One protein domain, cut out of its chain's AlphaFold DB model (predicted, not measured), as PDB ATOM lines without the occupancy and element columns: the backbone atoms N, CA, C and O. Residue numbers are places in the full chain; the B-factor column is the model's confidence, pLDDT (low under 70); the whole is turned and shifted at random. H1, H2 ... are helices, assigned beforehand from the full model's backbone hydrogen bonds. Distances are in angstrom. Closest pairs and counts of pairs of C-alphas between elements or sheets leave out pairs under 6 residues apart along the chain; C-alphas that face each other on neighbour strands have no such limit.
ATOM      1  N   PRO A  38       8.865 139.456  39.521       80.50
ATOM      2  CA  PRO A  38       8.713 138.256  38.700       80.50
ATOM      3  C   PRO A  38       9.816 137.227  38.978       80.50
ATOM      4  O   PRO A  38      10.980 137.612  39.075       80.50
ATOM      5  N   ARG A  39       9.464 135.933  38.959       79.69
ATOM      6  CA  ARG A  39      10.365 134.770  39.156       79.69
ATOM      7  C   ARG A  39      10.882 134.554  40.588       79.69
ATOM      8  O   ARG A  39      11.873 133.860  40.758       79.69
ATOM      9  N   TYR A  40      10.202 135.105  41.591       82.88
ATOM     10  CA  TYR A  40      10.527 134.894  43.005       82.88
ATOM     11  C   TYR A  40       9.362 134.201  43.720       82.88
ATOM     12  O   TYR A  40       8.532 134.856  44.351       82.88
ATOM     13  N   SER A  41       9.256 132.879  43.551       84.50
ATOM     14  CA  SER A  41       8.212 132.055  44.182       84.50
ATOM     15  C   SER A  41       8.433 131.871  45.686       84.50
ATOM     16  O   SER A  41       7.475 131.721  46.438       84.50
ATOM     17  N   ASP A  42       9.680 131.955  46.143       83.19
ATOM     18  CA  ASP A  42      10.090 131.962  47.552       83.19
ATOM     19  C   ASP A  42       9.529 133.159  48.341       83.19
ATOM     20  O   ASP A  42       9.289 133.064  49.543       83.19
ATOM     21  N   LEU A  43       9.244 134.268  47.654       87.38
ATOM     22  CA  LEU A  43       8.585 135.449  48.223       87.38
ATOM     23  C   LEU A  43       7.054 135.350  48.238       87.38
ATOM     24  O   LEU A  43       6.374 136.299  48.634       87.38
ATOM     25  N   GLN A  44       6.490 134.239  47.767       88.62
ATOM     26  CA  GLN A  44       5.053 134.032  47.658       88.62
ATOM     27  C   GLN A  44       4.646 132.874  48.574       88.62
ATOM     28  O   GLN A  44       4.697 131.720  48.154       88.62
ATOM     29  N   PRO A  45       4.168 133.145  49.807       88.88
ATOM     30  CA  PRO A  45       3.791 132.090  50.753       88.88
ATOM     31  C   PRO A  45       2.805 131.068  50.176       88.88
ATOM     32  O   PRO A  45       2.847 129.891  50.522       88.88
ATOM     33  N   MET A  46       1.928 131.506  49.267       90.50
ATOM     34  CA  MET A  46       0.980 130.627  48.582       90.50
ATOM     35  C   MET A  46       1.673 129.586  47.690       90.50
ATOM     36  O   MET A  46       1.219 128.449  47.634       90.50
ATOM     37  N   GLU A  47       2.775 129.942  47.027       90.12
ATOM     38  CA  GLU A  47       3.558 129.001  46.215       90.12
ATOM     39  C   GLU A  47       4.240 127.952  47.101       90.12
ATOM     40  O   GLU A  47       4.265 126.773  46.758       90.12
ATOM     41  N   LEU A  48       4.704 128.343  48.294       88.62
ATOM     42  CA  LEU A  48       5.248 127.402  49.280       88.62
ATOM     43  C   LEU A  48       4.174 126.428  49.793       88.62
ATOM     44  O   LEU A  48       4.419 125.227  49.920       88.62
ATOM     45  N   VAL A  49       2.956 126.924  50.042       90.56
ATOM     46  CA  VAL A  49       1.802 126.078  50.388       90.56
ATOM     47  C   VAL A  49       1.466 125.124  49.239       90.56
ATOM     48  O   VAL A  49       1.208 123.943  49.484       90.56
ATOM     49  N   TRP A  50       1.503 125.597  47.991       90.81
ATOM     50  CA  TRP A  50       1.264 124.757  46.819       90.81
ATOM     51  C   TRP A  50       2.329 123.690  46.626       90.81
ATOM     52  O   TRP A  50       1.969 122.550  46.341       90.81
ATOM     53  N   ALA A  51       3.604 124.010  46.837       88.88
ATOM     54  CA  ALA A  51       4.684 123.031  46.797       88.88
ATOM     55  C   ALA A  51       4.453 121.914  47.830       88.88
ATOM     56  O   ALA A  51       4.530 120.729  47.498       88.88
ATOM     57  N   LEU A  52       4.061 122.273  49.058       86.94
ATOM     58  CA  LEU A  52       3.734 121.309  50.112       86.94
ATOM     59  C   LEU A  52       2.513 120.442  49.765       86.94
ATOM     60  O   LEU A  52       2.538 119.221  49.946       86.94
ATOM     61  N   LEU A  53       1.433 121.056  49.279       89.19
ATOM     62  CA  LEU A  53       0.234 120.335  48.846       89.19
ATOM     63  C   LEU A  53       0.542 119.399  47.675       89.19
ATOM     64  O   LEU A  53       0.139 118.237  47.704       89.19
ATOM     65  N   GLY A  54       1.293 119.883  46.687       85.19
ATOM     66  CA  GLY A  54       1.730 119.121  45.523       85.19
ATOM     67  C   GLY A  54       2.533 117.890  45.926       85.19
ATOM     68  O   GLY A  54       2.181 116.785  45.523       85.19
ATOM     69  N   ALA A  55       3.521 118.047  46.811       84.94
ATOM     70  CA  ALA A  55       4.305 116.930  47.336       84.94
ATOM     71  C   ALA A  55       3.429 115.894  48.070       84.94
ATOM     72  O   ALA A  55       3.574 114.687  47.874       84.94
ATOM     73  N   ARG A  56       2.464 116.339  48.891       85.12
ATOM     74  CA  ARG A  56       1.525 115.432  49.584       85.12
ATOM     75  C   ARG A  56       0.621 114.675  48.619       85.12
ATOM     76  O   ARG A  56       0.385 113.486  48.825       85.12
ATOM     77  N   MET A  57       0.116 115.353  47.596       84.44
ATOM     78  CA  MET A  57      -0.778 114.759  46.609       84.44
ATOM     79  C   MET A  57      -0.040 113.802  45.673       84.44
ATOM     80  O   MET A  57      -0.576 112.735  45.383       84.44
ATOM     81  N   ALA A  58       1.188 114.130  45.265       80.56
ATOM     82  CA  ALA A  58       2.022 113.272  44.425       80.56
ATOM     83  C   ALA A  58       2.287 111.911  45.089       80.56
ATOM     84  O   ALA A  58       2.147 110.876  44.445       80.56
ATOM     85  N   ARG A  59       2.542 111.889  46.406       79.25
ATOM     86  CA  ARG A  59       2.703 110.644  47.186       79.25
ATOM     87  C   ARG A  59       1.460 109.759  47.229       79.25
ATOM     88  O   ARG A  59       1.552 108.580  47.560       79.25
ATOM     89  N   GLN A  60       0.293 110.338  46.981       75.44
ATOM     90  CA  GLN A  60      -0.982 109.635  47.037       75.44
ATOM     91  C   GLN A  60      -1.471 109.243  45.646       75.44
ATOM     92  O   GLN A  60      -2.479 108.541  45.549       75.44
ATOM     93  N   ASP A  61      -0.831 109.715  44.576       73.94
ATOM     94  CA  ASP A  61      -1.355 109.506  43.238       73.94
ATOM     95  C   ASP A  61      -1.135 108.068  42.764       73.94
ATOM     96  O   ASP A  61      -0.066 107.480  42.922       73.94
ATOM     97  N   ALA A  62      -2.201 107.475  42.237       74.44
ATOM     98  CA  ALA A  62      -2.250 106.080  41.825       74.44
ATOM     99  C   ALA A  62      -3.017 105.980  40.506       74.44
ATOM    100  O   ALA A  62      -3.872 106.816  40.209       74.44
ATOM    101  N   SER A  63      -2.737 104.951  39.706       73.50
ATOM    102  CA  SER A  63      -3.432 104.770  38.433       73.50
ATOM    103  C   SER A  63      -4.934 104.539  38.652       73.50
ATOM    104  O   SER A  63      -5.347 103.726  39.477       73.50
ATOM    105  N   GLY A  64      -5.763 105.273  37.903       80.38
ATOM    106  CA  GLY A  64      -7.226 105.178  37.982       80.38
ATOM    107  C   GLY A  64      -7.899 106.126  38.983       80.38
ATOM    108  O   GLY A  64      -9.085 105.955  39.252       80.38
ATOM    109  N   THR A  65      -7.187 107.122  39.518       82.19
ATOM    110  CA  THR A  65      -7.767 108.169  40.373       82.19
ATOM    111  C   THR A  65      -8.778 109.030  39.609       82.19
ATOM    112  O   THR A  65      -8.485 109.586  38.550       82.19
ATOM    113  N   ALA A  66      -9.994 109.167  40.149       89.00
ATOM    114  CA  ALA A  66     -10.997 110.061  39.582       89.00
ATOM    115  C   ALA A  66     -10.786 111.502  40.071       89.00
ATOM    116  O   ALA A  66     -10.246 111.756  41.151       89.00
ATOM    117  N   THR A  67     -11.293 112.483  39.319       89.00
ATOM    118  CA  THR A  67     -11.230 113.902  39.714       89.00
ATOM    119  C   THR A  67     -11.893 114.167  41.073       89.00
ATOM    120  O   THR A  67     -11.448 115.040  41.819       89.00
ATOM    121  N   SER A  68     -12.931 113.401  41.435       89.94
ATOM    122  CA  SER A  68     -13.562 113.460  42.762       89.94
ATOM    123  C   SER A  68     -12.590 113.106  43.884       89.94
ATOM    124  O   SER A  68     -12.570 113.785  44.911       89.94
ATOM    125  N   ASP A  69     -11.754 112.094  43.662       87.62
ATOM    126  CA  ASP A  69     -10.798 111.591  44.645       87.62
ATOM    127  C   ASP A  69      -9.661 112.597  44.823       87.62
ATOM    128  O   ASP A  69      -9.263 112.913  45.944       87.62
ATOM    129  N   VAL A  70      -9.193 113.191  43.721       89.44
ATOM    130  CA  VAL A  70      -8.228 114.301  43.742       89.44
ATOM    131  C   VAL A  70      -8.782 115.484  44.540       89.44
ATOM    132  O   VAL A  70      -8.105 115.991  45.434       89.44
ATOM    133  N   ARG A  71     -10.032 115.891  44.281       91.12
ATOM    134  CA  ARG A  71     -10.686 116.990  45.006       91.12
ATOM    135  C   ARG A  71     -10.807 116.699  46.501       91.12
ATOM    136  O   ARG A  71     -10.531 117.580  47.311       91.12
ATOM    137  N   GLN A  72     -11.224 115.490  46.871       91.44
ATOM    138  CA  GLN A  72     -11.356 115.100  48.273       91.44
ATOM    139  C   GLN A  72     -10.000 115.123  48.985       91.44
ATOM    140  O   GLN A  72      -9.890 115.708  50.060       91.44
ATOM    141  N   ARG A  73      -8.956 114.556  48.370       89.62
ATOM    142  CA  ARG A  73      -7.597 114.546  48.935       89.62
ATOM    143  C   ARG A  73      -7.017 115.943  49.099       89.62
ATOM    144  O   ARG A  73      -6.410 116.220  50.131       89.62
ATOM    145  N   LEU A  74      -7.248 116.831  48.131       91.00
ATOM    146  CA  LEU A  74      -6.846 118.233  48.229       91.00
ATOM    147  C   LEU A  74      -7.525 118.918  49.424       91.00
ATOM    148  O   LEU A  74      -6.845 119.544  50.231       91.00
ATOM    149  N   LEU A  75      -8.844 118.762  49.580       92.38
ATOM    150  CA  LEU A  75      -9.584 119.355  50.701       92.38
ATOM    151  C   LEU A  75      -9.120 118.814  52.060       92.38
ATOM    152  O   LEU A  75      -8.932 119.599  52.987       92.38
ATOM    153  N   CYS A  76      -8.890 117.501  52.169       89.94
ATOM    154  CA  CYS A  76      -8.322 116.907  53.380       89.94
ATOM    155  C   CYS A  76      -6.924 117.470  53.668       89.94
ATOM    156  O   CYS A  76      -6.668 117.929  54.774       89.94
ATOM    157  N   SER A  77      -6.055 117.534  52.655       89.81
ATOM    158  CA  SER A  77      -4.684 118.037  52.806       89.81
ATOM    159  C   SER A  77      -4.642 119.506  53.230       89.81
ATOM    160  O   SER A  77      -3.816 119.874  54.061       89.81
ATOM    161  N   ILE A  78      -5.542 120.343  52.703       90.81
ATOM    162  CA  ILE A  78      -5.696 121.739  53.140       90.81
ATOM    163  C   ILE A  78      -6.094 121.791  54.620       90.81
ATOM    164  O   ILE A  78      -5.493 122.548  55.384       90.81
ATOM    165  N   GLY A  79      -7.065 120.971  55.037       89.00
ATOM    166  CA  GLY A  79      -7.469 120.860  56.440       89.00
ATOM    167  C   GLY A  79      -6.307 120.454  57.348       89.00
ATOM    168  O   GLY A  79      -6.060 121.103  58.365       89.00
ATOM    169  N   ASP A  80      -5.538 119.448  56.935       88.00
ATOM    170  CA  ASP A  80      -4.389 118.949  57.689       88.00
ATOM    171  C   ASP A  80      -3.296 120.015  57.839       88.00
ATOM    172  O   ASP A  80      -2.773 120.209  58.933       88.00
ATOM    173  N   ILE A  81      -2.944 120.732  56.765       87.06
ATOM    174  CA  ILE A  81      -1.923 121.797  56.817       87.06
ATOM    175  C   ILE A  81      -2.408 122.985  57.652       87.06
ATOM    176  O   ILE A  81      -1.615 123.588  58.373       87.06
ATOM    177  N   SER A  82      -3.701 123.315  57.590       85.06
ATOM    178  CA  SER A  82      -4.275 124.409  58.377       85.06
ATOM    179  C   SER A  82      -4.221 124.144  59.883       85.06
ATOM    180  O   SER A  82      -4.137 125.097  60.656       85.06
ATOM    181  N   MET A  83      -4.301 122.878  60.296       82.62
ATOM    182  CA  MET A  83      -4.334 122.476  61.705       82.62
ATOM    183  C   MET A  83      -2.978 121.992  62.230       82.62
ATOM    184  O   MET A  83      -2.788 121.914  63.443       82.62
ATOM    185  N   ALA A  84      -2.037 121.656  61.346       81.56
ATOM    186  CA  ALA A  84      -0.704 121.222  61.734       81.56
ATOM    187  C   ALA A  84       0.085 122.372  62.378       81.56
ATOM    188  O   ALA A  84       0.256 123.443  61.790       81.56
ATOM    189  N   CYS A  85       0.620 122.119  63.572       75.44
ATOM    190  CA  CYS A  85       1.572 123.001  64.240       75.44
ATOM    191  C   CYS A  85       3.000 122.530  63.946       75.44
ATOM    192  O   CYS A  85       3.292 121.339  64.064       75.44
ATOM    193  N   SER A  86       3.894 123.456  63.602       63.47
ATOM    194  CA  SER A  86       5.327 123.161  63.497       63.47
ATOM    195  C   SER A  86       5.983 123.465  64.840       63.47
ATOM    196  O   SER A  86       6.063 124.632  65.203       63.47
ATOM    197  N   GLY A  87       6.371 122.434  65.605       58.16
ATOM    198  CA  GLY A  87       7.317 122.489  66.742       58.16
ATOM    199  C   GLY A  87       7.132 123.551  67.850       58.16
ATOM    200  O   GLY A  87       7.980 123.647  68.732       58.16
ATOM    201  N   GLY A  88       6.057 124.343  67.832       64.75
ATOM    202  CA  GLY A  88       5.853 125.565  68.617       64.75
ATOM    203  C   GLY A  88       4.422 126.114  68.478       64.75
ATOM    204  O   GLY A  88       3.496 125.373  68.152       64.75
ATOM    205  N   ALA A  89       4.221 127.413  68.743       68.00
ATOM    206  CA  ALA A  89       2.897 128.064  68.749       68.00
ATOM    207  C   ALA A  89       2.345 128.433  67.355       68.00
ATOM    208  O   ALA A  89       1.241 128.969  67.255       68.00
ATOM    209  N   HIS A  90       3.104 128.175  66.289       76.56
ATOM    210  CA  HIS A  90       2.766 128.590  64.931       76.56
ATOM    211  C   HIS A  90       2.273 127.407  64.095       76.56
ATOM    212  O   HIS A  90       2.804 126.294  64.160       76.56
ATOM    213  N   THR A  91       1.239 127.659  63.292       88.50
ATOM    214  CA  THR A  91       0.792 126.706  62.273       88.50
ATOM    215  C   THR A  91       1.850 126.586  61.180       88.50
ATOM    216  O   THR A  91       2.659 127.496  60.983       88.50
ATOM    217  N   VAL A  92       1.826 125.487  60.427       86.06
ATOM    218  CA  VAL A  92       2.688 125.323  59.244       86.06
ATOM    219  C   VAL A  92       2.516 126.501  58.280       86.06
ATOM    220  O   VAL A  92       3.501 127.039  57.791       86.06
ATOM    221  N   VAL A  93       1.280 126.964  58.064       88.19
ATOM    222  CA  VAL A  93       0.999 128.129  57.208       88.19
ATOM    223  C   VAL A  93       1.696 129.387  57.724       88.19
ATOM    224  O   VAL A  93       2.305 130.105  56.936       88.19
ATOM    225  N   GLN A  94       1.648 129.641  59.034       88.94
ATOM    226  CA  GLN A  94       2.321 130.800  59.612       88.94
ATOM    227  C   GLN A  94       3.842 130.700  59.451       88.94
ATOM    228  O   GLN A  94       4.467 131.677  59.059       88.94
ATOM    229  N   ALA A  95       4.425 129.515  59.646       87.81
ATOM    230  CA  ALA A  95       5.855 129.307  59.433       87.81
ATOM    231  C   ALA A  95       6.286 129.578  57.975       87.81
ATOM    232  O   ALA A  95       7.354 130.141  57.744       87.81
ATOM    233  N   LEU A  96       5.449 129.226  56.990       89.12
ATOM    234  CA  LEU A  96       5.705 129.527  55.575       89.12
ATOM    235  C   LEU A  96       5.621 131.030  55.271       89.12
ATOM    236  O   LEU A  96       6.418 131.540  54.484       89.12
ATOM    237  N   ILE A  97       4.683 131.744  55.899       90.38
ATOM    238  CA  ILE A  97       4.584 133.209  55.797       90.38
ATOM    239  C   ILE A  97       5.839 133.858  56.385       90.38
ATOM    240  O   ILE A  97       6.492 134.654  55.713       90.38
ATOM    241  N   ASP A  98       6.216 133.461  57.600       89.69
ATOM    242  CA  ASP A  98       7.382 134.004  58.297       89.69
ATOM    243  C   ASP A  98       8.679 133.743  57.510       89.69
ATOM    244  O   ASP A  98       9.582 134.583  57.474       89.69
ATOM    245  N   HIS A  99       8.773 132.590  56.836       86.31
ATOM    246  CA  HIS A  99       9.891 132.273  55.952       86.31
ATOM    247  C   HIS A  99       9.977 133.236  54.762       86.31
ATOM    248  O   HIS A  99      11.039 133.819  54.533       86.31
ATOM    249  N   ALA A 100       8.875 133.452  54.039       88.50
ATOM    250  CA  ALA A 100       8.851 134.382  52.910       88.50
ATOM    251  C   ALA A 100       9.225 135.813  53.343       88.50
ATOM    252  O   ALA A 100      10.010 136.485  52.668       88.50
ATOM    253  N   ASP A 101       8.745 136.258  54.509       89.38
ATOM    254  CA  ASP A 101       9.093 137.562  55.088       89.38
ATOM    255  C   ASP A 101      10.583 137.663  55.448       89.38
ATOM    256  O   ASP A 101      11.229 138.699  55.221       89.38
ATOM    257  N   LYS A 102      11.165 136.582  55.981       87.88
ATOM    258  CA  LYS A 102      12.600 136.506  56.270       87.88
ATOM    259  C   LYS A 102      13.420 136.626  54.987       87.88
ATOM    260  O   LYS A 102      14.334 137.451  54.944       87.88
ATOM    261  N   VAL A 103      13.078 135.867  53.946       86.25
ATOM    262  CA  VAL A 103      13.769 135.917  52.647       86.25
ATOM    263  C   VAL A 103      13.650 137.311  52.028       86.25
ATOM    264  O   VAL A 103      14.655 137.891  51.613       86.25
ATOM    265  N   ALA A 104      12.462 137.921  52.063       86.06
ATOM    266  CA  ALA A 104      12.256 139.292  51.598       86.06
ATOM    267  C   ALA A 104      13.150 140.299  52.345       86.06
ATOM    268  O   ALA A 104      13.708 141.228  51.749       86.06
ATOM    269  N   THR A 105      13.310 140.119  53.657       87.56
ATOM    270  CA  THR A 105      14.160 140.970  54.498       87.56
ATOM    271  C   THR A 105      15.643 140.786  54.177       87.56
ATOM    272  O   THR A 105      16.366 141.775  54.063       87.56
ATOM    273  N   GLN A 106      16.092 139.546  53.973       85.94
ATOM    274  CA  GLN A 106      17.469 139.231  53.590       85.94
ATOM    275  C   GLN A 106      17.819 139.812  52.218       85.94
ATOM    276  O   GLN A 106      18.809 140.527  52.088       85.94
ATOM    277  N   GLN A 107      16.967 139.600  51.211       84.06
ATOM    278  CA  GLN A 107      17.167 140.165  49.875       84.06
ATOM    279  C   GLN A 107      17.217 141.696  49.916       84.06
ATOM    280  O   GLN A 107      18.035 142.321  49.242       84.06
ATOM    281  N   ARG A 108      16.381 142.320  50.757       83.00
ATOM    282  CA  ARG A 108      16.435 143.763  50.993       83.00
ATOM    283  C   ARG A 108      17.781 144.188  51.592       83.00
ATOM    284  O   ARG A 108      18.341 145.170  51.114       83.00
ATOM    285  N   ALA A 109      18.289 143.486  52.603       83.25
ATOM    286  CA  ALA A 109      19.582 143.790  53.220       83.25
ATOM    287  C   ALA A 109      20.729 143.692  52.202       83.25
ATOM    288  O   ALA A 109      21.470 144.658  52.036       83.25
ATOM    289  N   VAL A 110      20.778 142.607  51.422       80.19
ATOM    290  CA  VAL A 110      21.776 142.415  50.357       80.19
ATOM    291  C   VAL A 110      21.712 143.544  49.329       80.19
ATOM    292  O   VAL A 110      22.749 144.085  48.955       80.19
ATOM    293  N   LEU A 111      20.521 143.968  48.895       74.38
ATOM    294  CA  LEU A 111      20.380 145.083  47.950       74.38
ATOM    295  C   LEU A 111      20.863 146.426  48.525       74.38
ATOM    296  O   LEU A 111      21.377 147.253  47.771       74.38
ATOM    297  N   PHE A 112      20.715 146.653  49.834       70.06
ATOM    298  CA  PHE A 112      21.223 147.858  50.498       70.06
ATOM    299  C   PHE A 112      22.735 147.807  50.759       70.06
ATOM    300  O   PHE A 112      23.391 148.843  50.678       70.06
ATOM    301  N   GLU A 113      23.298 146.630  51.030       69.81
ATOM    302  CA  GLU A 113      24.737 146.437  51.255       69.81
ATOM    303  C   GLU A 113      25.537 146.409  49.943       69.81
ATOM    304  O   GLU A 113      26.638 146.952  49.869       69.81
ATOM    305  N   SER A 114      24.954 145.867  48.870       62.00
ATOM    306  CA  SER A 114      25.589 145.719  47.548       62.00
ATOM    307  C   SER A 114      25.497 146.977  46.672       62.00
ATOM    308  O   SER A 114      26.028 147.011  45.561       62.00
ATOM    309  N   GLY A 115      24.798 148.022  47.128       51.19
ATOM    310  CA  GLY A 115      24.376 149.148  46.297       51.19
ATOM    311  C   GLY A 115      24.619 150.513  46.930       51.19
ATOM    312  O   GLY A 115      23.763 151.050  47.617       51.19
TER     313      GLY A 115
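This is residues 38 to 115 of the 261 residues of an uncharacterized protein of Salpingoeca rosetta (strain ATCC 50818 / BSB-021) (UniProt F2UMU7). H2 and H3 meet near their ends as a wide V, and H1 spans it like a crossbar. Residues 62 to 68 and 108 to 115 stick out. The printed part has 78 residues with three named helices, H1, H2, H3, and no named strand; it is all helix, loose with a radius of gyration of the C-alphas of 16.3 A, spanning 55 by 31 by 15 A.

Start at H1, residues 45 to 58: its residues 53 to 57 alone touch H2, residues 67 to 83, at a steep tilt of 53 degrees, closest C-alphas Leu 53 and Ser 77, 6.7 A. Its residues 45 to 49 alone touch H3, residues 92 to 113, at a steep tilt of 49 degrees, closest C-alphas Pro 45 and Ile 97, 5.2 A. H2 and H3 touch, only just about perpendicular at 73 degrees, closest C-alphas Ile 81 and Val 92, 6.3 A. In H1, H2 and H3 every O i to N i+4 pair is within hydrogen-bond range.

Find C-alpha 45 at (3.791, 132.090, 50.753); H1 runs 19.9 A, H2 24.6 A, and H3 31.6 A to C-alpha 113 at (24.737, 146.437, 51.255).

The printed part has no cut, and both links are short. Look for pLDDT under 70 at residues 86 to 89 and 113 to 115.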